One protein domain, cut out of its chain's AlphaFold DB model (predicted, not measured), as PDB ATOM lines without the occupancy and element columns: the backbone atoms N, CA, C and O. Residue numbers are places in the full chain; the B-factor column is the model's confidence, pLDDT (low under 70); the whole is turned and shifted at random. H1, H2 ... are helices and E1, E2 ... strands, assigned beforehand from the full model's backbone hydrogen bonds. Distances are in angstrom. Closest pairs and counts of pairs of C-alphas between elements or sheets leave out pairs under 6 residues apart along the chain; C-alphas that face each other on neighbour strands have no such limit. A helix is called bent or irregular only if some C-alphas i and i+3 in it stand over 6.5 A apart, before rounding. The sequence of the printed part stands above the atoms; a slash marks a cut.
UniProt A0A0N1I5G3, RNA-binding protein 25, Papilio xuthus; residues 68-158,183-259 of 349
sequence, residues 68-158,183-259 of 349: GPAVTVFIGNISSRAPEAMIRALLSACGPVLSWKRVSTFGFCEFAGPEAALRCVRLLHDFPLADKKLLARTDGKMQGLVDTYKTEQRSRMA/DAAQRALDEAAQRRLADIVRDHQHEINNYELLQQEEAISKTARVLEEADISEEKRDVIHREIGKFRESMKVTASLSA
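AT A GLANCE: This is residues 68 to 158 and 183 to 259 of the 349 residues of the protein "RNA-binding protein 25" of Papilio xuthus (UniProt A0A0N1I5G3). Look first for a compact head, a four-stranded sheet with H1 and H2 over one face and H4 packed on H1, on the side away from the sheet. Residues 213 to 259, in H5, H6 and their link, stick out from it as a long helical arm with a corner between the two helices; H3 stands beside the sheet. The printed part has 168 residues with six named helices and four named strands, in the order E1 H1 E2 E3 H2 E4 H3 H4 H5 H6, of mixed class; the sheet, E2 E3 E1 E4, is antiparallel. The whole is extended, with a radius of gyration of the C-alphas of 29.7 A and spans of 108 by 28 by 20 A, the arm making much of the length.

HOW THE PARTS SIT: Begin with the sheet: E2, residues 97 to 103, and E3, 106 to 111, form a hairpin, with N 101 and O 108 3.0 A apart. E1, residues 71 to 76, pairs with E3 through N 73 and O 109, 2.8 A, and with E4, residues 135 to 138, through N 74 and O 137, 2.8 A. H1, residues 84 to 94, and H2, 114 to 124, are on the same face, two layers of helices and sheet, at heights over the sheet of 9.5 A and 8.1 A. E1, H1, E2 and E3, H2, E4 are split strand-helix-strand units, another strand between their two, with right-handed crossovers. H1 touches H2 at a steep tilt of 61 degrees, closest at C-alphas 94 and 120, 5.4 A. H4, residues 184 to 209, touches H1 at a shallow tilt of 14 degrees, opposite ways, closest at C-alphas 93 and 193, 5.5 A. H3, residues 140 to 158, is at the sheet's level, its C-alpha 142 6.5 A from C-alpha 71 of E1. H5, residues 211 to 230, and H4 meet only through their link; H6, residues 234 to 259, is apart from H5. Every O i to N i+4 pair is within hydrogen-bond range in H1, H2, H5 and H6, against 13 of 15 in H3 and 20 of 22 in H4.

IN THESE COORDINATES: Find C-alpha 71 at (9.234, -12.452, 41.374), where E1 begins. H3 runs 26.8 A, H4 36.7 A and H5 27.6 A; H4 is irregular, only just, with C-alphas 203 and 206 7.0 A apart, and has a kink of 40 degrees near residue 203. H6 runs 37.9 A to C-alpha 259 at (0.352, -99.882, 67.649).

THE WHOLE: The C-alphas of Arg 156 and Leu 257, the two farthest apart, are 107.8 A apart. Residues 159 to 182 are not printed; C-alphas 158 and 183 are 11.8 A apart across the cut. Of the links printed whole, none is long. Mean pLDDT of the printed part is 77.8; 43 residues are under 70, among them 153 to 158, 226 to 238 and 247 to 259.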
ATOM      1  N   GLY A  68       3.062  -7.604  36.331       65.19
ATOM      2  CA  GLY A  68       4.073  -7.283  37.320       65.19
ATOM      3  C   GLY A  68       5.424  -7.859  36.898       65.19
ATOM      4  O   GLY A  68       5.479  -8.820  36.124       65.19
ATOM      5  N   PRO A  69       6.539  -7.328  37.426       80.62
ATOM      6  CA  PRO A  69       7.815  -8.018  37.318       80.62
ATOM      7  C   PRO A  69       7.665  -9.416  37.932       80.62
ATOM      8  O   PRO A  69       7.142  -9.555  39.040       80.62
ATOM      9  N   ALA A  70       8.110 -10.448  37.213       85.06
ATOM     10  CA  ALA A  70       8.124 -11.807  37.740       85.06
ATOM     11  C   ALA A  70       9.020 -11.850  38.987       85.06
ATOM     12  O   ALA A  70      10.156 -11.379  38.942       85.06
ATOM     13  N   VAL A  71       8.507 -12.391  40.097       87.81
ATOM     14  CA  VAL A  71       9.234 -12.452  41.374       87.81
ATOM     15  C   VAL A  71       9.478 -13.897  41.774       87.81
ATOM     16  O   VAL A  71       8.551 -14.705  41.842       87.81
ATOM     17  N   THR A  72      10.731 -14.211  42.088       90.00
ATOM     18  CA  THR A  72      11.139 -15.521  42.590       90.00
ATOM     19  C   THR A  72      11.100 -15.579  44.119       90.00
ATOM     20  O   THR A  72      11.640 -14.727  44.828       90.00
ATOM     21  N   VAL A  73      10.459 -16.626  44.633       90.81
ATOM     22  CA  VAL A  73      10.357 -16.966  46.054       90.81
ATOM     23  C   VAL A  73      11.048 -18.307  46.282       90.81
ATOM     24  O   VAL A  73      10.794 -19.298  45.593       90.81
ATOM     25  N   PHE A  74      11.935 -18.330  47.267       92.62
ATOM     26  CA  PHE A  74      12.555 -19.522  47.817       92.62
ATOM     27  C   PHE A  74      11.636 -20.134  48.879       92.62
ATOM     28  O   PHE A  74      11.240 -19.456  49.829       92.62
ATOM     29  N   ILE A  75      11.334 -21.426  48.740       91.00
ATOM     30  CA  ILE A  75      10.656 -22.229  49.761       91.00
ATOM     31  C   ILE A  75      11.644 -23.278  50.268       91.00
ATOM     32  O   ILE A  75      12.031 -24.195  49.542       91.00
ATOM     33  N   GLY A  76      12.072 -23.125  51.518       91.06
ATOM     34  CA  GLY A  76      12.994 -24.024  52.202       91.06
ATOM     35  C   GLY A  76      12.318 -24.930  53.231       91.06
ATOM     36  O   GLY A  76      11.158 -24.742  53.599       91.06
ATOM     37  N   ASN A  77      13.106 -25.883  53.737       88.62
ATOM     38  CA  ASN A  77      12.746 -26.821  54.806       88.62
ATOM     39  C   ASN A  77      11.576 -27.772  54.469       88.62
ATOM     40  O   ASN A  77      10.805 -28.176  55.338       88.62
ATOM     41  N   ILE A  78      11.466 -28.157  53.196       87.94
ATOM     42  CA  ILE A  78      10.442 -29.076  52.692       87.94
ATOM     43  C   ILE A  78      10.735 -30.502  53.195       87.94
ATOM     44  O   ILE A  78      11.839 -31.021  53.000       87.94
ATOM     45  N   SER A  79       9.745 -31.162  53.807       84.50
ATOM     46  CA  SER A  79       9.854 -32.575  54.204       84.50
ATOM     47  C   SER A  79       9.897 -33.512  52.984       84.50
ATOM     48  O   SER A  79       9.239 -33.276  51.969       84.50
ATOM     49  N   SER A  80      10.642 -34.617  53.079       79.00
ATOM     50  CA  SER A  80      10.624 -35.692  52.071       79.00
ATOM     51  C   SER A  80       9.261 -36.385  51.980       79.00
ATOM     52  O   SER A  80       8.911 -36.874  50.909       79.00
ATOM     53  N   ARG A  81       8.478 -36.361  53.069       77.81
ATOM     54  CA  ARG A  81       7.102 -36.882  53.126       77.81
ATOM     55  C   ARG A  81       6.093 -36.050  52.324       77.81
ATOM     56  O   ARG A  81       5.012 -36.538  52.025       77.81
ATOM     57  N   ALA A  82       6.426 -34.805  51.969       80.00
ATOM     58  CA  ALA A  82       5.538 -33.934  51.206       80.00
ATOM     59  C   ALA A  82       5.676 -34.178  49.685       80.00
ATOM     60  O   ALA A  82       6.762 -33.935  49.129       80.00
ATOM     61  N   PRO A  83       4.610 -34.611  48.982       83.50
ATOM     62  CA  PRO A  83       4.617 -34.753  47.529       83.50
ATOM     63  C   PRO A  83       4.665 -33.385  46.836       83.50
ATOM     64  O   PRO A  83       4.152 -32.383  47.335       83.50
ATOM     65  N   GLU A  84       5.265 -33.330  45.644       86.31
ATOM     66  CA  GLU A  84       5.379 -32.074  44.886       86.31
ATOM     67  C   GLU A  84       4.009 -31.502  44.484       86.31
ATOM     68  O   GLU A  84       3.837 -30.282  44.477       86.31
ATOM     69  N   ALA A  85       3.028 -32.369  44.209       88.81
ATOM     70  CA  ALA A  85       1.666 -31.981  43.841       88.81
ATOM     71  C   ALA A  85       1.008 -31.080  44.900       88.81
ATOM     72  O   ALA A  85       0.497 -30.012  44.561       88.81
ATOM     73  N   MET A  86       1.113 -31.455  46.178       89.12
ATOM     74  CA  MET A  86       0.605 -30.669  47.304       89.12
ATOM     75  C   MET A  86       1.290 -29.298  47.376       89.12
ATOM     76  O   MET A  86       0.614 -28.277  47.436       89.12
ATOM     77  N   ILE A  87       2.625 -29.238  47.294       89.94
ATOM     78  CA  ILE A  87       3.367 -27.963  47.366       89.94
ATOM     79  C   ILE A  87       2.979 -27.043  46.199       89.94
ATOM     80  O   ILE A  87       2.762 -25.848  46.389       89.94
ATOM     81  N   ARG A  88       2.818 -27.605  44.996       90.38
ATOM     82  CA  ARG A  88       2.341 -26.872  43.818       90.38
ATOM     83  C   ARG A  88       0.922 -26.331  44.017       90.38
ATOM     84  O   ARG A  88       0.650 -25.205  43.599       90.38
ATOM     85  N   ALA A  89       0.039 -27.093  44.661       90.94
ATOM     86  CA  ALA A  89      -1.306 -26.648  45.011       90.94
ATOM     87  C   ALA A  89      -1.274 -25.504  46.042       90.94
ATOM     88  O   ALA A  89      -1.926 -24.485  45.815       90.94
ATOM     89  N   LEU A  90      -0.461 -25.613  47.104       91.19
ATOM     90  CA  LEU A  90      -0.288 -24.553  48.110       91.19
ATOM     91  C   LEU A  90       0.173 -23.232  47.458       91.19
ATOM     92  O   LEU A  90      -0.412 -22.180  47.698       91.19
ATOM     93  N   LEU A  91       1.164 -23.290  46.564       91.94
ATOM     94  CA  LEU A  91       1.667 -22.110  45.845       91.94
ATOM     95  C   LEU A  91       0.615 -21.518  44.891       91.94
ATOM     96  O   LEU A  91       0.461 -20.301  44.818       91.94
ATOM     97  N   SER A  92      -0.159 -22.377  44.221       91.38
ATOM     98  CA  SER A  92      -1.262 -21.966  43.338       91.38
ATOM     99  C   SER A  92      -2.436 -21.332  44.102       91.38
ATOM    100  O   SER A  92      -3.163 -20.515  43.541       91.38
ATOM    101  N   ALA A  93      -2.623 -21.674  45.382       90.75
ATOM    102  CA  ALA A  93      -3.599 -21.022  46.256       90.75
ATOM    103  C   ALA A  93      -3.168 -19.602  46.671       90.75
ATOM    104  O   ALA A  93      -4.032 -18.749  46.874       90.75
ATOM    105  N   CYS A  94      -1.858 -19.334  46.754       88.75
ATOM    106  CA  CYS A  94      -1.307 -18.008  47.058       88.75
ATOM    107  C   CYS A  94      -1.277 -17.056  45.854       88.75
ATOM    108  O   CYS A  94      -1.332 -15.840  46.049       88.75
ATOM    109  N   GLY A  95      -1.185 -17.569  44.623       89.88
ATOM    110  CA  GLY A  95      -1.236 -16.730  43.426       89.88
ATOM    111  C   GLY A  95      -0.804 -17.413  42.122       89.88
ATOM    112  O   GLY A  95      -0.541 -18.615  42.093       89.88
ATOM    113  N   PRO A  96      -0.731 -16.647  41.017       89.81
ATOM    114  CA  PRO A  96      -0.363 -17.150  39.694       89.81
ATOM    115  C   PRO A  96       1.115 -17.567  39.627       89.81
ATOM    116  O   PRO A  96       2.016 -16.732  39.513       89.81
ATOM    117  N   VAL A  97       1.357 -18.878  39.661       91.69
ATOM    118  CA  VAL A  97       2.684 -19.487  39.480       91.69
ATOM    119  C   VAL A  97       3.041 -19.547  37.989       91.69
ATOM    120  O   VAL A  97       2.312 -20.139  37.195       91.69
ATOM    121  N   LEU A  98       4.185 -18.970  37.613       90.50
ATOM    122  CA  LEU A  98       4.802 -19.105  36.288       90.50
ATOM    123  C   LEU A  98       5.567 -20.425  36.175       90.50
ATOM    124  O   LEU A  98       5.342 -21.211  35.254       90.50
ATOM    125  N   SER A  99       6.466 -20.673  37.128       89.12
ATOM    126  CA  SER A  99       7.305 -21.866  37.165       89.12
ATOM    127  C   SER A  99       7.538 -22.336  38.603       89.12
ATOM    128  O   SER A  99       7.570 -21.550  39.549       89.12
ATOM    129  N   TRP A 100       7.666 -23.651  38.777       91.19
ATOM    130  CA  TRP A 100       7.995 -24.289  40.049       91.19
ATOM    131  C   TRP A 100       9.070 -25.340  39.801       91.19
ATOM    132  O   TRP A 100       8.947 -26.136  38.867       91.19
ATOM    133  N   LYS A 101      10.116 -25.343  40.632       91.31
ATOM    134  CA  LYS A 101      11.192 -26.333  40.575       91.31
ATOM    135  C   LYS A 101      11.626 -26.746  41.977       91.31
ATOM    136  O   LYS A 101      12.205 -25.943  42.710       91.31
ATOM    137  N   ARG A 102      11.428 -28.024  42.313       89.50
ATOM    138  CA  ARG A 102      11.991 -28.653  43.515       89.50
ATOM    139  C   ARG A 102      13.474 -28.986  43.306       89.50
ATOM    140  O   ARG A 102      13.873 -29.495  42.262       89.50
ATOM    141  N   VAL A 103      14.287 -28.712  44.319       88.06
ATOM    142  CA  VAL A 103      15.717 -29.028  44.401       88.06
ATOM    143  C   VAL A 103      15.965 -29.678  45.766       88.06
ATOM    144  O   VAL A 103      16.253 -29.014  46.757       88.06
ATOM    145  N   SER A 104      15.816 -31.005  45.828       85.62
ATOM    146  CA  SER A 104      15.931 -31.796  47.063       85.62
ATOM    147  C   SER A 104      14.964 -31.333  48.179       85.62
ATOM    148  O   SER A 104      13.764 -31.632  48.116       85.62
ATOM    149  N   THR A 105      15.464 -30.601  49.181       85.88
ATOM    150  CA  THR A 105      14.753 -30.126  50.387       85.88
ATOM    151  C   THR A 105      14.290 -28.665  50.311       85.88
ATOM    152  O   THR A 105      13.706 -28.144  51.264       85.88
ATOM    153  N   PHE A 106      14.541 -27.995  49.188       90.38
ATOM    154  CA  PHE A 106      14.074 -26.642  48.901       90.38
ATOM    155  C   PHE A 106      13.495 -26.566  47.485       90.38
ATOM    156  O   PHE A 106      13.569 -27.521  46.710       90.38
ATOM    157  N   GLY A 107      12.890 -25.441  47.136       91.94
ATOM    158  CA  GLY A 107      12.401 -25.185  45.791       91.94
ATOM    159  C   GLY A 107      12.302 -23.700  45.492       91.94
ATOM    160  O   GLY A 107      12.285 -22.862  46.395       91.94
ATOM    161  N   PHE A 108      12.248 -23.390  44.204       92.19
ATOM    162  CA  PHE A 108      12.069 -22.036  43.698       92.19
ATOM    163  C   PHE A 108      10.717 -21.949  42.999       92.19
ATOM    164  O   PHE A 108      10.425 -22.746  42.102       92.19
ATOM    165  N   CYS A 109       9.904 -20.987  43.428       92.75
ATOM    166  CA  CYS A 109       8.640 -20.627  42.808       92.75
ATOM    167  C   CYS A 109       8.783 -19.260  42.148       92.75
ATOM    168  O   CYS A 109       9.186 -18.298  42.795       92.75
ATOM    169  N   GLU A 110       8.449 -19.166  40.872       91.88
ATOM    170  CA  GLU A 110       8.382 -17.914  40.132       91.88
ATOM    171  C   GLU A 110       6.913 -17.500  40.033       91.88
ATOM    172  O   GLU A 110       6.091 -18.240  39.489       91.88
ATOM    173  N   PHE A 111       6.565 -16.338  40.576       91.25
ATOM    174  CA  PHE A 111       5.215 -15.781  40.531       91.25
ATOM    175  C   PHE A 111       5.111 -14.687  39.470       91.25
ATOM    176  O   PHE A 111       6.046 -13.913  39.272       91.25
ATOM    177  N   ALA A 112       3.940 -14.574  38.841       89.31
ATOM    178  CA  ALA A 112       3.674 -13.558  37.820       89.31
ATOM    179  C   ALA A 112       3.548 -12.119  38.363       89.31
ATOM    180  O   ALA A 112       3.343 -11.197  37.587       89.31
ATOM    181  N   GLY A 113       3.654 -11.898  39.677       84.75
ATOM    182  CA  GLY A 113       3.660 -10.547  40.232       84.75
ATOM    183  C   GLY A 113       4.152 -10.467  41.682       84.75
ATOM    184  O   GLY A 113       4.079 -11.460  42.417       84.75
ATOM    185  N   PRO A 114       4.621  -9.281  42.118       83.56
ATOM    186  CA  PRO A 114       5.182  -9.069  43.454       83.56
ATOM    187  C   PRO A 114       4.146  -9.223  44.576       83.56
ATOM    188  O   PRO A 114       4.488  -9.654  45.673       83.56
ATOM    189  N   GLU A 115       2.873  -8.930  44.299       84.00
ATOM    190  CA  GLU A 115       1.761  -9.067  45.250       84.00
ATOM    191  C   GLU A 115       1.568 -10.530  45.692       84.00
ATOM    192  O   GLU A 115       1.528 -10.824  46.887       84.00
ATOM    193  N   ALA A 116       1.594 -11.465  44.736       87.25
ATOM    194  CA  ALA A 116       1.509 -12.899  45.004       87.25
ATOM    195  C   ALA A 116       2.729 -13.423  45.780       87.25
ATOM    196  O   ALA A 116       2.580 -14.253  46.677       87.25
ATOM    197  N   ALA A 117       3.929 -12.914  45.485       87.81
ATOM    198  CA  ALA A 117       5.138 -13.257  46.233       87.81
ATOM    199  C   ALA A 117       5.062 -12.773  47.693       87.81
ATOM    200  O   ALA A 117       5.389 -13.528  48.610       87.81
ATOM    201  N   LEU A 118       4.565 -11.554  47.924       84.75
ATOM    202  CA  LEU A 118       4.324 -11.007  49.262       84.75
ATOM    203  C   LEU A 118       3.295 -11.822  50.049       84.75
ATOM    204  O   LEU A 118       3.550 -12.172  51.203       84.75
ATOM    205  N   ARG A 119       2.173 -12.176  49.411       87.31
ATOM    206  CA  ARG A 119       1.153 -13.057  49.987       87.31
ATOM    207  C   ARG A 119       1.740 -14.422  50.345       87.31
ATOM    208  O   ARG A 119       1.567 -14.892  51.464       87.31
ATOM    209  N   CYS A 120       2.498 -15.030  49.432       90.00
ATOM    210  CA  CYS A 120       3.164 -16.308  49.661       90.00
ATOM    211  C   CYS A 120       4.118 -16.254  50.864       90.00
ATOM    212  O   CYS A 120       4.094 -17.161  51.692       90.00
ATOM    213  N   VAL A 121       4.933 -15.200  51.001       89.38
ATOM    214  CA  VAL A 121       5.830 -15.046  52.159       89.38
ATOM    215  C   VAL A 121       5.036 -14.864  53.457       89.38
ATOM    216  O   VAL A 121       5.386 -15.490  54.451       89.38
ATOM    217  N   ARG A 122       3.945 -14.085  53.463       87.00
ATOM    218  CA  ARG A 122       3.099 -13.910  54.659       87.00
ATOM    219  C   ARG A 122       2.371 -15.193  55.083       87.00
ATOM    220  O   ARG A 122       2.203 -15.408  56.277       87.00
ATOM    221  N   LEU A 123       1.941 -16.027  54.134       89.00
ATOM    222  CA  LEU A 123       1.112 -17.207  54.415       89.00
ATOM    223  C   LEU A 123       1.895 -18.517  54.606       89.00
ATOM    224  O   LEU A 123       1.443 -19.373  55.362       89.00
ATOM    225  N   LEU A 124       3.041 -18.702  53.934       88.69
ATOM    226  CA  LEU A 124       3.837 -19.941  54.023       88.69
ATOM    227  C   LEU A 124       5.007 -19.859  55.018       88.69
ATOM    228  O   LEU A 124       5.656 -20.879  55.261       88.69
ATOM    229  N   HIS A 125       5.310 -18.692  55.595       87.12
ATOM    230  CA  HIS A 125       6.326 -18.602  56.648       87.12
ATOM    231  C   HIS A 125       5.857 -19.333  57.912       87.12
ATOM    232  O   HIS A 125       4.737 -19.136  58.372       87.12
ATOM    233  N   ASP A 126       6.715 -20.198  58.459       84.75
ATOM    234  CA  ASP A 126       6.441 -21.072  59.610       84.75
ATOM    235  C   ASP A 126       5.277 -22.067  59.444       84.75
ATOM    236  O   ASP A 126       4.911 -22.752  60.407       84.75
ATOM    237  N   PHE A 127       4.731 -22.215  58.233       84.75
ATOM    238  CA  PHE A 127       3.606 -23.109  57.978       84.75
ATOM    239  C   PHE A 127       3.998 -24.575  58.262       84.75
ATOM    240  O   PHE A 127       4.977 -25.065  57.685       84.75
ATOM    241  N   PRO A 128       3.293 -25.290  59.162       83.38
ATOM    242  CA  PRO A 128       3.684 -26.632  59.584       83.38
ATOM    243  C   PRO A 128       3.360 -27.662  58.496       83.38
ATOM    244  O   PRO A 128       2.197 -27.883  58.169       83.38
ATOM    245  N   LEU A 129       4.387 -28.319  57.953       80.50
ATOM    246  CA  LEU A 129       4.244 -29.347  56.927       80.50
ATOM    247  C   LEU A 129       4.855 -30.673  57.397       80.50
ATOM    248  O   LEU A 129       6.072 -30.881  57.342       80.50
ATOM    249  N   ALA A 130       3.984 -31.581  57.841       77.06
ATOM    250  CA  ALA A 130       4.362 -32.822  58.516       77.06
ATOM    251  C   ALA A 130       5.292 -32.540  59.716       77.06
ATOM    252  O   ALA A 130       4.880 -31.915  60.688       77.06
ATOM    253  N   ASP A 131       6.553 -32.963  59.631       77.75
ATOM    254  CA  ASP A 131       7.530 -32.912  60.724       77.75
ATOM    255  C   ASP A 131       8.317 -31.587  60.802       77.75
ATOM    256  O   ASP A 131       9.167 -31.418  61.678       77.75
ATOM    257  N   LYS A 132       8.128 -30.667  59.841       85.44
ATOM    258  CA  LYS A 132       8.968 -29.465  59.672       85.44
ATOM    259  C   LYS A 132       8.143 -28.240  59.281       85.44
ATOM    260  O   LYS A 132       7.168 -28.341  58.547       85.44
ATOM    261  N   LYS A 133       8.559 -27.059  59.741       89.75
ATOM    262  CA  LYS A 133       7.959 -25.777  59.335       89.75
ATOM    263  C   LYS A 133       8.593 -25.258  58.049       89.75
ATOM    264  O   LYS A 133       9.820 -25.234  57.951       89.75
ATOM    265  N   LEU A 134       7.776 -24.824  57.094       90.00
ATOM    266  CA  LEU A 134       8.246 -24.218  55.849       90.00
ATOM    267  C   LEU A 134       8.873 -22.841  56.093       90.00
ATOM    268  O   LEU A 134       8.449 -22.083  56.963       90.00
ATOM    269  N   LEU A 135       9.881 -22.508  55.284       89.56
ATOM    270  CA  LEU A 135      10.539 -21.202  55.299       89.56
ATOM    271  C   LEU A 135      10.411 -20.545  53.924       89.56
ATOM    272  O   LEU A 135      11.164 -20.874  53.007       89.56
ATOM    273  N   ALA A 136       9.469 -19.612  53.786       90.38
ATOM    274  CA  ALA A 136       9.294 -18.802  52.582       90.38
ATOM    275  C   ALA A 136      10.098 -17.492  52.679       90.38
ATOM    276  O   ALA A 136       9.961 -16.746  53.649       90.38
ATOM    277  N   ARG A 137      10.930 -17.195  51.674       88.88
ATOM    278  CA  ARG A 137      11.675 -15.925  51.536       88.88
ATOM    279  C   ARG A 137      11.748 -15.507  50.068       88.88
ATOM    280  O   ARG A 137      11.882 -16.363  49.202       88.88
ATOM    281  N   THR A 138      11.705 -14.213  49.768       88.12
ATOM    282  CA  THR A 138      11.982 -13.712  48.406       88.12
ATOM    283  C   THR A 138      13.459 -13.911  48.051       88.12
ATOM    284  O   THR A 138      14.310 -13.915  48.945       88.12
ATOM    285  N   ASP A 139      13.793 -14.052  46.764       87.12
ATOM    286  CA  ASP A 139      15.196 -14.057  46.324       87.12
ATOM    287  C   ASP A 139      15.908 -12.741  46.675       87.12
ATOM    288  O   ASP A 139      15.327 -11.664  46.565       87.12
ATOM    289  N   GLY A 140      17.194 -12.806  47.033       79.50
ATOM    290  CA  GLY A 140      17.958 -11.652  47.517       79.50
ATOM    291  C   GLY A 140      18.057 -10.492  46.520       79.50
ATOM    292  O   GLY A 140      18.146  -9.341  46.941       79.50
ATOM    293  N   LYS A 141      17.984 -10.759  45.206       76.19
ATOM    294  CA  LYS A 141      17.967  -9.704  44.174       76.19
ATOM    295  C   LYS A 141      16.607  -9.019  44.059       76.19
ATOM    296  O   LYS A 141      16.540  -7.851  43.692       76.19
ATOM    297  N   MET A 142      15.530  -9.744  44.356       76.12
ATOM    298  CA  MET A 142      14.150  -9.275  44.206       76.12
ATOM    299  C   MET A 142      13.561  -8.761  45.522       76.12
ATOM    300  O   MET A 142      12.654  -7.937  45.499       76.12
ATOM    301  N   GLN A 143      14.121  -9.175  46.661       74.19
ATOM    302  CA  GLN A 143      13.777  -8.706  48.000       74.19
ATOM    303  C   GLN A 143      13.839  -7.174  48.087       74.19
ATOM    304  O   GLN A 143      12.899  -6.573  48.588       74.19
ATOM    305  N   GLY A 144      14.874  -6.540  47.520       72.56
ATOM    306  CA  GLY A 144      14.980  -5.076  47.475       72.56
ATOM    307  C   GLY A 144      13.823  -4.405  46.725       72.56
ATOM    308  O   GLY A 144      13.220  -3.481  47.254       72.56
ATOM    309  N   LEU A 145      13.455  -4.919  45.544       72.19
ATOM    310  CA  LEU A 145      12.319  -4.424  44.747       72.19
ATOM    311  C   LEU A 145      10.972  -4.642  45.463       72.19
ATOM    312  O   LEU A 145      10.061  -3.819  45.398       72.19
ATOM    313  N   VAL A 146      10.840  -5.774  46.151       74.94
ATOM    314  CA  VAL A 146       9.648  -6.132  46.919       74.94
ATOM    315  C   VAL A 146       9.527  -5.282  48.187       74.94
ATOM    316  O   VAL A 146       8.416  -4.900  48.554       74.94
ATOM    317  N   ASP A 147      10.640  -4.931  48.831       75.44
ATOM    318  CA  ASP A 147      10.670  -4.056  50.003       75.44
ATOM    319  C   ASP A 147      10.503  -2.572  49.634       75.44
ATOM    320  O   ASP A 147       9.812  -1.856  50.362       75.44
ATOM    321  N   THR A 148      10.998  -2.106  48.477       76.38
ATOM    322  CA  THR A 148      10.611  -0.785  47.948       76.38
ATOM    323  C   THR A 148       9.123  -0.754  47.618       76.38
ATOM    324  O   THR A 148       8.440   0.151  48.079       76.38
ATOM    325  N   TYR A 149       8.575  -1.778  46.951       72.56
ATOM    326  CA  TYR A 149       7.139  -1.846  46.650       72.56
ATOM    327  C   TYR A 149       6.270  -1.879  47.921       72.56
ATOM    328  O   TYR A 149       5.294  -1.140  48.018       72.56
ATOM    329  N   LYS A 150       6.644  -2.660  48.947       73.31
ATOM    330  CA  LYS A 150       6.020  -2.609  50.289       73.31
ATOM    331  C   LYS A 150       6.033  -1.199  50.879       73.31
ATOM    332  O   LYS A 150       5.053  -0.798  51.500       73.31
ATOM    333  N   THR A 151       7.150  -0.489  50.736       72.25
ATOM    334  CA  THR A 151       7.360   0.842  51.323       72.25
ATOM    335  C   THR A 151       6.603   1.924  50.553       72.25
ATOM    336  O   THR A 151       6.040   2.815  51.176       72.25
ATOM    337  N   GLU A 152       6.503   1.814  49.227       70.62
ATOM    338  CA  GLU A 152       5.694   2.692  48.370       70.62
ATOM    339  C   GLU A 152       4.194   2.477  48.574       70.62
ATOM    340  O   GLU A 152       3.439   3.440  48.666       70.62
ATOM    341  N   GLN A 153       3.740   1.229  48.713       66.75
ATOM    342  CA  GLN A 153       2.370   0.961  49.162       66.75
ATOM    343  C   GLN A 153       2.133   1.579  50.554       66.75
ATOM    344  O   GLN A 153       1.069   2.149  50.802       66.75
ATOM    345  N   ARG A 154       3.152   1.552  51.433       63.78
ATOM    346  CA  ARG A 154       3.045   2.082  52.798       63.78
ATOM    347  C   ARG A 154       2.954   3.595  52.834       63.78
ATOM    348  O   ARG A 154       2.101   4.113  53.543       63.78
ATOM    349  N   SER A 155       3.774   4.299  52.059       63.91
ATOM    350  CA  SER A 155       3.701   5.756  51.960       63.91
ATOM    351  C   SER A 155       2.422   6.235  51.273       63.91
ATOM    352  O   SER A 155       1.898   7.276  51.657       63.91
ATOM    353  N   ARG A 156       1.883   5.473  50.310       64.25
ATOM    354  CA  ARG A 156       0.617   5.808  49.641       64.25
ATOM    355  C   ARG A 156      -0.581   5.727  50.588       64.25
ATOM    356  O   ARG A 156      -1.286   6.720  50.712       64.25
ATOM    357  N   MET A 157      -0.771   4.613  51.298       55.09
ATOM    358  CA  MET A 157      -1.911   4.466  52.221       55.09
ATOM    359  C   MET A 157      -1.746   5.288  53.513       55.09
ATOM    360  O   MET A 157      -2.720   5.849  54.009       55.09
ATOM    361  N   ALA A 158      -0.519   5.474  54.021       60.03
ATOM    362  CA  ALA A 158      -0.275   6.376  55.156       60.03
ATOM    363  C   ALA A 158      -0.559   7.861  54.834       60.03
ATOM    364  O   ALA A 158      -0.705   8.666  55.751       60.03
ATOM    365  N   ASP A 183      -5.564  -3.240  52.841       69.50
ATOM    366  CA  ASP A 183      -6.900  -2.981  52.311       69.50
ATOM    367  C   ASP A 183      -7.827  -4.186  52.569       69.50
ATOM    368  O   ASP A 183      -7.409  -5.352  52.528       69.50
ATOM    369  N   ALA A 184      -9.105  -3.912  52.832       75.56
ATOM    370  CA  ALA A 184     -10.093  -4.930  53.173       75.56
ATOM    371  C   ALA A 184     -10.212  -6.004  52.074       75.56
ATOM    372  O   ALA A 184     -10.394  -7.185  52.383       75.56
ATOM    373  N   ALA A 185     -10.025  -5.634  50.798       74.19
ATOM    374  CA  ALA A 185     -10.000  -6.600  49.702       74.19
ATOM    375  C   ALA A 185      -8.754  -7.505  49.739       74.19
ATOM    376  O   ALA A 185      -8.856  -8.699  49.447       74.19
ATOM    377  N   GLN A 186      -7.586  -6.987  50.141       79.88
ATOM    378  CA  GLN A 186      -6.378  -7.806  50.295       79.88
ATOM    379  C   GLN A 186      -6.534  -8.828  51.422       79.88
ATOM    380  O   GLN A 186      -6.183  -9.992  51.223       79.88
ATOM    381  N   ARG A 187      -7.110  -8.429  52.564       82.75
ATOM    382  CA  ARG A 187      -7.404  -9.346  53.679       82.75
ATOM    383  C   ARG A 187      -8.379 -10.450  53.283       82.75
ATOM    384  O   ARG A 187      -8.111 -11.612  53.564       82.75
ATOM    385  N   ALA A 188      -9.462 -10.114  52.582       85.12
ATOM    386  CA  ALA A 188     -10.432 -11.104  52.111       85.12
ATOM    387  C   ALA A 188      -9.795 -12.143  51.164       85.12
ATOM    388  O   ALA A 188     -10.113 -13.333  51.228       85.12
ATOM    389  N   LEU A 189      -8.861 -11.714  50.307       84.56
ATOM    390  CA  LEU A 189      -8.091 -12.611  49.441       84.56
ATOM    391  C   LEU A 189      -7.068 -13.459  50.221       84.56
ATOM    392  O   LEU A 189      -6.897 -14.635  49.898       84.56
ATOM    393  N   ASP A 190      -6.423 -12.905  51.251       87.94
ATOM    394  CA  ASP A 190      -5.529 -13.646  52.154       87.94
ATOM    395  C   ASP A 190      -6.282 -14.717  52.947       87.94
ATOM    396  O   ASP A 190      -5.837 -15.860  52.998       87.94
ATOM    397  N   GLU A 191      -7.443 -14.385  53.512       89.19
ATOM    398  CA  GLU A 191      -8.278 -15.329  54.255       89.19
ATOM    399  C   GLU A 191      -8.798 -16.448  53.335       89.19
ATOM    400  O   GLU A 191      -8.763 -17.631  53.684       89.19
ATOM    401  N   ALA A 192      -9.212 -16.106  52.110       90.31
ATOM    402  CA  ALA A 192      -9.583 -17.090  51.096       90.31
ATOM    403  C   ALA A 192      -8.403 -17.999  50.700       90.31
ATOM    404  O   ALA A 192      -8.598 -19.201  50.494       90.31
ATOM    405  N   ALA A 193      -7.182 -17.462  50.621       90.12
ATOM    406  CA  ALA A 193      -5.975 -18.248  50.383       90.12
ATOM    407  C   ALA A 193      -5.636 -19.153  51.583       90.12
ATOM    408  O   ALA A 193      -5.363 -20.332  51.379       90.12
ATOM    409  N   GLN A 194      -5.731 -18.661  52.824       89.88
ATOM    410  CA  GLN A 194      -5.544 -19.454  54.049       89.88
ATOM    411  C   GLN A 194      -6.527 -20.623  54.147       89.88
ATOM    412  O   GLN A 194      -6.112 -21.748  54.423       89.88
ATOM    413  N   ARG A 195      -7.813 -20.386  53.859       91.88
ATOM    414  CA  ARG A 195      -8.842 -21.440  53.813       91.88
ATOM    415  C   ARG A 195      -8.465 -22.529  52.799       91.88
ATOM    416  O   ARG A 195      -8.415 -23.699  53.163       91.88
ATOM    417  N   ARG A 196      -8.069 -22.145  51.576       92.25
ATOM    418  CA  ARG A 196      -7.589 -23.086  50.542       92.25
ATOM    419  C   ARG A 196      -6.327 -23.845  50.961       92.25
ATOM    420  O   ARG A 196      -6.242 -25.040  50.709       92.25
ATOM    421  N   LEU A 197      -5.357 -23.180  51.594       90.88
ATOM    422  CA  LEU A 197      -4.141 -23.817  52.117       90.88
ATOM    423  C   LEU A 197      -4.492 -24.896  53.157       90.88
ATOM    424  O   LEU A 197      -3.952 -25.999  53.098       90.88
ATOM    425  N   ALA A 198      -5.428 -24.608  54.066       89.75
ATOM    426  CA  ALA A 198      -5.906 -25.562  55.067       89.75
ATOM    427  C   ALA A 198      -6.685 -26.737  54.448       89.75
ATOM    428  O   ALA A 198      -6.478 -27.881  54.858       89.75
ATOM    429  N   ASP A 199      -7.532 -26.480  53.444       91.44
ATOM    430  CA  ASP A 199      -8.228 -27.528  52.691       91.44
ATOM    431  C   ASP A 199      -7.230 -28.461  51.982       91.44
ATOM    432  O   ASP A 199      -7.291 -29.671  52.176       91.44
ATOM    433  N   ILE A 200      -6.242 -27.911  51.261       90.12
ATOM    434  CA  ILE A 200      -5.185 -28.686  50.583       90.12
ATOM    435  C   ILE A 200      -4.400 -29.549  51.581       90.12
ATOM    436  O   ILE A 200      -4.134 -30.719  51.302       90.12
ATOM    437  N   VAL A 201      -4.035 -29.007  52.749       87.50
ATOM    438  CA  VAL A 201      -3.351 -29.803  53.781       87.50
ATOM    439  C   VAL A 201      -4.239 -30.924  54.290       87.50
ATOM    440  O   VAL A 201      -3.762 -32.050  54.347       87.50
ATOM    441  N   ARG A 202      -5.510 -30.664  54.623       87.00
ATOM    442  CA  ARG A 202      -6.444 -31.707  55.076       87.00
ATOM    443  C   ARG A 202      -6.587 -32.808  54.029       87.00
ATOM    444  O   ARG A 202      -6.515 -33.987  54.372       87.00
ATOM    445  N   ASP A 203      -6.762 -32.424  52.771       86.81
ATOM    446  CA  ASP A 203      -7.012 -33.352  51.677       86.81
ATOM    447  C   ASP A 203      -5.774 -34.234  51.420       86.81
ATOM    448  O   ASP A 203      -5.921 -35.444  51.276       86.81
ATOM    449  N   HIS A 204      -4.551 -33.694  51.505       83.00
ATOM    450  CA  HIS A 204      -3.306 -34.477  51.426       83.00
ATOM    451  C   HIS A 204      -2.785 -35.016  52.782       83.00
ATOM    452  O   HIS A 204      -1.763 -35.705  52.821       83.00
ATOM    453  N   GLN A 205      -3.463 -34.764  53.909       80.06
ATOM    454  CA  GLN A 205      -3.017 -35.215  55.240       80.06
ATOM    455  C   GLN A 205      -2.966 -36.743  55.322       80.06
ATOM    456  O   GLN A 205      -2.120 -37.306  56.017       80.06
ATOM    457  N   HIS A 206      -3.856 -37.419  54.592       68.56
ATOM    458  CA  HIS A 206      -3.859 -38.873  54.505       68.56
ATOM    459  C   HIS A 206      -2.602 -39.403  53.794       68.56
ATOM    460  O   HIS A 206      -2.031 -40.374  54.269       68.56
ATOM    461  N   GLU A 207      -2.104 -38.740  52.746       73.00
ATOM    462  CA  GLU A 207      -0.850 -39.111  52.067       73.00
ATOM    463  C   GLU A 207       0.369 -38.900  52.978       73.00
ATOM    464  O   GLU A 207       1.260 -39.746  53.017       73.00
ATOM    465  N   ILE A 208       0.387 -37.809  53.760       77.31
ATOM    466  CA  ILE A 208       1.434 -37.546  54.763       77.31
ATOM    467  C   ILE A 208       1.445 -38.644  55.835       77.31
ATOM    468  O   ILE A 208       2.497 -39.208  56.134       77.31
ATOM    469  N   ASN A 209       0.282 -38.942  56.422       75.00
ATOM    470  CA  ASN A 209       0.164 -39.893  57.529       75.00
ATOM    471  C   ASN A 209       0.378 -41.343  57.063       75.00
ATOM    472  O   ASN A 209       0.965 -42.143  57.785       75.00
ATOM    473  N   ASN A 210      -0.075 -41.679  55.853       75.50
ATOM    474  CA  ASN A 210       0.059 -43.007  55.258       75.50
ATOM    475  C   ASN A 210       1.426 -43.217  54.580       75.50
ATOM    476  O   ASN A 210       1.678 -44.298  54.063       75.50
ATOM    477  N   TYR A 211       2.324 -42.223  54.577       69.00
ATOM    478  CA  TYR A 211       3.629 -42.295  53.904       69.00
ATOM    479  C   TYR A 211       4.478 -43.490  54.365       69.00
ATOM    480  O   TYR A 211       5.134 -44.142  53.557       69.00
ATOM    481  N   GLU A 212       4.462 -43.792  55.663       63.94
ATOM    482  CA  GLU A 212       5.239 -44.886  56.257       63.94
ATOM    483  C   GLU A 212       4.635 -46.262  55.931       63.94
ATOM    484  O   GLU A 212       5.365 -47.189  55.592       63.94
ATOM    485  N   LEU A 213       3.300 -46.361  55.910       62.00
ATOM    486  CA  LEU A 213       2.578 -47.554  55.458       62.00
ATOM    487  C   LEU A 213       2.742 -47.788  53.952       62.00
ATOM    488  O   LEU A 213       2.979 -48.919  53.553       62.00
ATOM    489  N   LEU A 214       2.706 -46.742  53.121       64.44
ATOM    490  CA  LEU A 214       2.960 -46.838  51.679       64.44
ATOM    491  C   LEU A 214       4.408 -47.243  51.384       64.44
ATOM    492  O   LEU A 214       4.633 -48.081  50.517       64.44
ATOM    493  N   GLN A 215       5.394 -46.716  52.121       64.56
ATOM    494  CA  GLN A 215       6.775 -47.202  52.015       64.56
ATOM    495  C   GLN A 215       6.905 -48.660  52.461       64.56
ATOM    496  O   GLN A 215       7.640 -49.418  51.832       64.56
ATOM    497  N   GLN A 216       6.200 -49.065  53.519       65.50
ATOM    498  CA  GLN A 216       6.208 -50.445  53.989       65.50
ATOM    499  C   GLN A 216       5.518 -51.387  52.991       65.50
ATOM    500  O   GLN A 216       6.054 -52.452  52.710       65.50
ATOM    501  N   GLU A 217       4.390 -50.992  52.401       68.75
ATOM    502  CA  GLU A 217       3.672 -51.749  51.374       68.75
ATOM    503  C   GLU A 217       4.470 -51.823  50.065       68.75
ATOM    504  O   GLU A 217       4.571 -52.896  49.478       68.75
ATOM    505  N   GLU A 218       5.132 -50.743  49.637       70.44
ATOM    506  CA  GLU A 218       6.031 -50.767  48.477       70.44
ATOM    507  C   GLU A 218       7.282 -51.620  48.748       70.44
ATOM    508  O   GLU A 218       7.748 -52.334  47.859       70.44
ATOM    509  N   ALA A 219       7.816 -51.603  49.974       71.56
ATOM    510  CA  ALA A 219       8.922 -52.469  50.378       71.56
ATOM    511  C   ALA A 219       8.500 -53.945  50.435       71.56
ATOM    512  O   ALA A 219       9.232 -54.782  49.919       71.56
ATOM    513  N   ILE A 220       7.319 -54.255  50.984       71.38
ATOM    514  CA  ILE A 220       6.725 -55.603  50.990       71.38
ATOM    515  C   ILE A 220       6.413 -56.058  49.561       71.38
ATOM    516  O   ILE A 220       6.691 -57.196  49.214       71.38
ATOM    517  N   SER A 221       5.903 -55.179  48.696       75.38
ATOM    518  CA  SER A 221       5.639 -55.473  47.283       75.38
ATOM    519  C   SER A 221       6.934 -55.736  46.509       75.38
ATOM    520  O   SER A 221       7.015 -56.688  45.734       75.38
ATOM    521  N   LYS A 222       7.992 -54.953  46.759       76.31
ATOM    522  CA  LYS A 222       9.324 -55.185  46.183       76.31
ATOM    523  C   LYS A 222       9.959 -56.469  46.701       76.31
ATOM    524  O   LYS A 222      10.503 -57.209  45.891       76.31
ATOM    525  N   THR A 223       9.894 -56.763  47.999       73.88
ATOM    526  CA  THR A 223      10.437 -58.020  48.534       73.88
ATOM    527  C   THR A 223       9.607 -59.224  48.112       73.88
ATOM    528  O   THR A 223      10.207 -60.248  47.824       73.88
ATOM    529  N   ALA A 224       8.284 -59.102  47.979       71.69
ATOM    530  CA  ALA A 224       7.416 -60.138  47.419       71.69
ATOM    531  C   ALA A 224       7.731 -60.402  45.942       71.69
ATOM    532  O   ALA A 224       7.903 -61.553  45.575       71.69
ATOM    533  N   ARG A 225       7.912 -59.363  45.115       71.12
ATOM    534  CA  ARG A 225       8.343 -59.518  43.714       71.12
ATOM    535  C   ARG A 225       9.749 -60.088  43.576       71.12
ATOM    536  O   ARG A 225       9.988 -60.908  42.701       71.12
ATOM    537  N   VAL A 226      10.677 -59.681  44.441       69.62
ATOM    538  CA  VAL A 226      12.011 -60.298  44.511       69.62
ATOM    539  C   VAL A 226      11.913 -61.744  44.996       69.62
ATOM    540  O   VAL A 226      12.707 -62.558  44.543       69.62
ATOM    541  N   LEU A 227      10.945 -62.090  45.854       59.12
ATOM    542  CA  LEU A 227      10.658 -63.478  46.207       59.12
ATOM    543  C   LEU A 227      10.080 -64.250  45.021       59.12
ATOM    544  O   LEU A 227      10.606 -65.310  44.754       59.12
ATOM    545  N   GLU A 228       9.100 -63.715  44.281       60.06
ATOM    546  CA  GLU A 228       8.523 -64.345  43.078       60.06
ATOM    547  C   GLU A 228       9.582 -64.579  41.983       60.06
ATOM    548  O   GLU A 228       9.634 -65.655  41.395       60.06
ATOM    549  N   GLU A 229      10.471 -63.607  41.746       60.47
ATOM    550  CA  GLU A 229      11.608 -63.730  40.818       60.47
ATOM    551  C   GLU A 229      12.686 -64.700  41.349       60.47
ATOM    552  O   GLU A 229      13.383 -65.363  40.579       60.47
ATOM    553  N   ALA A 230      12.825 -64.812  42.675       58.91
ATOM    554  CA  ALA A 230      13.729 -65.754  43.333       58.91
ATOM    555  C   ALA A 230      13.081 -67.112  43.656       58.91
ATOM    556  O   ALA A 230      13.787 -67.979  44.182       58.91
ATOM    557  N   ASP A 231      11.795 -67.330  43.334       54.56
ATOM    558  CA  ASP A 231      11.003 -68.499  43.749       54.56
ATOM    559  C   ASP A 231      11.252 -69.721  42.858       54.56
ATOM    560  O   ASP A 231      10.355 -70.346  42.289       54.56
ATOM    561  N   ILE A 232      12.534 -70.089  42.848       50.97
ATOM    562  CA  ILE A 232      13.016 -71.458  42.970       50.97
ATOM    563  C   ILE A 232      12.592 -72.367  41.815       50.97
ATOM    564  O   ILE A 232      11.465 -72.853  41.754       50.97
ATOM    565  N   SER A 233      13.596 -72.712  40.997       52.62
ATOM    566  CA  SER A 233      13.642 -73.888  40.114       52.62
ATOM    567  C   SER A 233      12.629 -74.963  40.526       52.62
ATOM    568  O   SER A 233      12.811 -75.605  41.566       52.62
ATOM    569  N   GLU A 234      11.588 -75.137  39.712       55.88
ATOM    570  CA  GLU A 234      10.387 -75.943  39.988       55.88
ATOM    571  C   GLU A 234      10.733 -77.351  40.524       55.88
ATOM    572  O   GLU A 234      10.160 -77.829  41.502       55.88
ATOM    573  N   GLU A 235      11.822 -77.920  39.999       55.84
ATOM    574  CA  GLU A 235      12.496 -79.148  40.433       55.84
ATOM    575  C   GLU A 235      12.723 -79.281  41.958       55.84
ATOM    576  O   GLU A 235      12.540 -80.361  42.522       55.84
ATOM    577  N   LYS A 236      13.088 -78.207  42.673       60.38
ATOM    578  CA  LYS A 236      13.305 -78.258  44.135       60.38
ATOM    579  C   LYS A 236      12.000 -78.257  44.930       60.38
ATOM    580  O   LYS A 236      11.966 -78.826  46.022       60.38
ATOM    581  N   ARG A 237      10.931 -77.661  44.393       66.06
ATOM    582  CA  ARG A 237       9.603 -77.625  45.025       66.06
ATOM    583  C   ARG A 237       9.018 -79.038  45.103       66.06
ATOM    584  O   ARG A 237       8.565 -79.460  46.169       66.06
ATOM    585  N   ASP A 238       9.159 -79.803  44.023       65.94
ATOM    586  CA  ASP A 238       8.742 -81.207  43.956       65.94
ATOM    587  C   ASP A 238       9.601 -82.130  44.824       65.94
ATOM    588  O   ASP A 238       9.073 -83.043  45.460       65.94
ATOM    589  N   VAL A 239      10.915 -81.887  44.918       76.25
ATOM    590  CA  VAL A 239      11.784 -82.623  45.853       76.25
ATOM    591  C   VAL A 239      11.329 -82.406  47.297       76.25
ATOM    592  O   VAL A 239      11.152 -83.388  48.018       76.25
ATOM    593  N   ILE A 240      11.047 -81.162  47.699       70.81
ATOM    594  CA  ILE A 240      10.551 -80.840  49.045       70.81
ATOM    595  C   ILE A 240       9.188 -81.503  49.300       70.81
ATOM    596  O   ILE A 240       9.019 -82.166  50.323       70.81
ATOM    597  N   HIS A 241       8.232 -81.421  48.370       70.94
ATOM    598  CA  HIS A 241       6.932 -82.091  48.521       70.94
ATOM    599  C   HIS A 241       7.049 -83.623  48.593       70.94
ATOM    600  O   HIS A 241       6.390 -84.260  49.422       70.94
ATOM    601  N   ARG A 242       7.920 -84.227  47.776       78.50
ATOM    602  CA  ARG A 242       8.182 -85.675  47.763       78.50
ATOM    603  C   ARG A 242       8.872 -86.150  49.040       78.50
ATOM    604  O   ARG A 242       8.555 -87.230  49.538       78.50
ATOM    605  N   GLU A 243       9.789 -85.362  49.595       76.94
ATOM    606  CA  GLU A 243      10.441 -85.681  50.868       76.94
ATOM    607  C   GLU A 243       9.511 -85.464  52.065       76.94
ATOM    608  O   GLU A 243       9.454 -86.336  52.928       76.94
ATOM    609  N   ILE A 244       8.680 -84.415  52.081       72.00
ATOM    610  CA  ILE A 244       7.604 -84.253  53.078       72.00
ATOM    611  C   ILE A 244       6.635 -85.448  53.039       72.00
ATOM    612  O   ILE A 244       6.206 -85.927  54.092       72.00
ATOM    613  N   GLY A 245       6.323 -85.971  51.846       68.12
ATOM    614  CA  GLY A 245       5.584 -87.226  51.672       68.12
ATOM    615  C   GLY A 245       6.278 -88.407  52.358       68.12
ATOM    616  O   GLY A 245       5.702 -89.018  53.259       68.12
ATOM    617  N   LYS A 246       7.551 -88.660  52.019       73.81
ATOM    618  CA  LYS A 246       8.364 -89.731  52.628       73.81
ATOM    619  C   LYS A 246       8.499 -89.607  54.151       73.81
ATOM    620  O   LYS A 246       8.404 -90.617  54.843       73.81
ATOM    621  N   PHE A 247       8.684 -88.400  54.689       63.53
ATOM    622  CA  PHE A 247       8.747 -88.157  56.137       63.53
ATOM    623  C   PHE A 247       7.404 -88.425  56.833       63.53
ATOM    624  O   PHE A 247       7.367 -88.978  57.932       63.53
ATOM    625  N   ARG A 248       6.280 -88.087  56.191       65.81
ATOM    626  CA  ARG A 248       4.939 -88.402  56.710       65.81
ATOM    627  C   ARG A 248       4.619 -89.894  56.650       65.81
ATOM    628  O   ARG A 248       3.917 -90.392  57.529       65.81
ATOM    629  N   GLU A 249       5.122 -90.615  55.654       61.41
ATOM    630  CA  GLU A 249       4.959 -92.069  55.557       61.41
ATOM    631  C   GLU A 249       5.854 -92.823  56.549       61.41
ATOM    632  O   GLU A 249       5.366 -93.724  57.232       61.41
ATOM    633  N   SER A 250       7.114 -92.419  56.738       58.50
ATOM    634  CA  SER A 250       8.010 -93.054  57.718       58.50
ATOM    635  C   SER A 250       7.537 -92.871  59.170       58.50
ATOM    636  O   SER A 250       7.640 -93.800  59.979       58.50
ATOM    637  N   MET A 251       6.911 -91.731  59.498       53.00
ATOM    638  CA  MET A 251       6.224 -91.539  60.785       53.00
ATOM    639  C   MET A 251       4.945 -92.384  60.923       53.00
ATOM    640  O   MET A 251       4.640 -92.858  62.016       53.00
ATOM    641  N   LYS A 252       4.204 -92.641  59.835       56.38
ATOM    642  CA  LYS A 252       3.038 -93.547  59.870       56.38
ATOM    643  C   LYS A 252       3.440 -95.012  60.051       56.38
ATOM    644  O   LYS A 252       2.754 -95.729  60.773       56.38
ATOM    645  N   VAL A 253       4.542 -95.449  59.439       54.53
ATOM    646  CA  VAL A 253       5.062 -96.822  59.575       54.53
ATOM    647  C   VAL A 253       5.607 -97.079  60.984       54.53
ATOM    648  O   VAL A 253       5.342 -98.130  61.564       54.53
ATOM    649  N   THR A 254       6.304 -96.113  61.588       49.84
ATOM    650  CA  THR A 254       6.741 -96.237  62.992       49.84
ATOM    651  C   THR A 254       5.563 -96.199  63.974       49.84
ATOM    652  O   THR A 254       5.547 -96.977  64.930       49.84
ATOM    653  N   ALA A 255       4.523 -95.399  63.705       49.75
ATOM    654  CA  ALA A 255       3.287 -95.412  64.491       49.75
ATOM    655  C   ALA A 255       2.497 -96.735  64.369       49.75
ATOM    656  O   ALA A 255       2.001 -97.239  65.378       49.75
ATOM    657  N   SER A 256       2.396 -97.335  63.175       47.72
ATOM    658  CA  SER A 256       1.653 -98.594  62.983       47.72
ATOM    659  C   SER A 256       2.373 -99.813  63.572       47.72
ATOM    660  O   SER A 256       1.726-100.664  64.184       47.72
ATOM    661  N   LEU A 257       3.708 -99.873  63.481       49.06
ATOM    662  CA  LEU A 257       4.519-100.902  64.148       49.06
ATOM    663  C   LEU A 257       4.428-100.800  65.683       49.06
ATOM    664  O   LEU A 257       4.316-101.821  66.369       49.06
ATOM    665  N   SER A 258       4.391 -99.579  66.226       44.81
ATOM    666  CA  SER A 258       4.174 -99.351  67.660       44.81
ATOM    667  C   SER A 258       2.778 -99.816  68.107       44.81
ATOM    668  O   SER A 258       2.662-100.571  69.075       44.81
ATOM    669  N   ALA A 259       1.726 -99.472  67.354       44.94
ATOM    670  CA  ALA A 259       0.352 -99.882  67.649       44.94
ATOM    671  C   ALA A 259       0.149-101.411  67.604       44.94
ATOM    672  O   ALA A 259      -0.542-101.966  68.460       44.94
TER     673      ALA A 259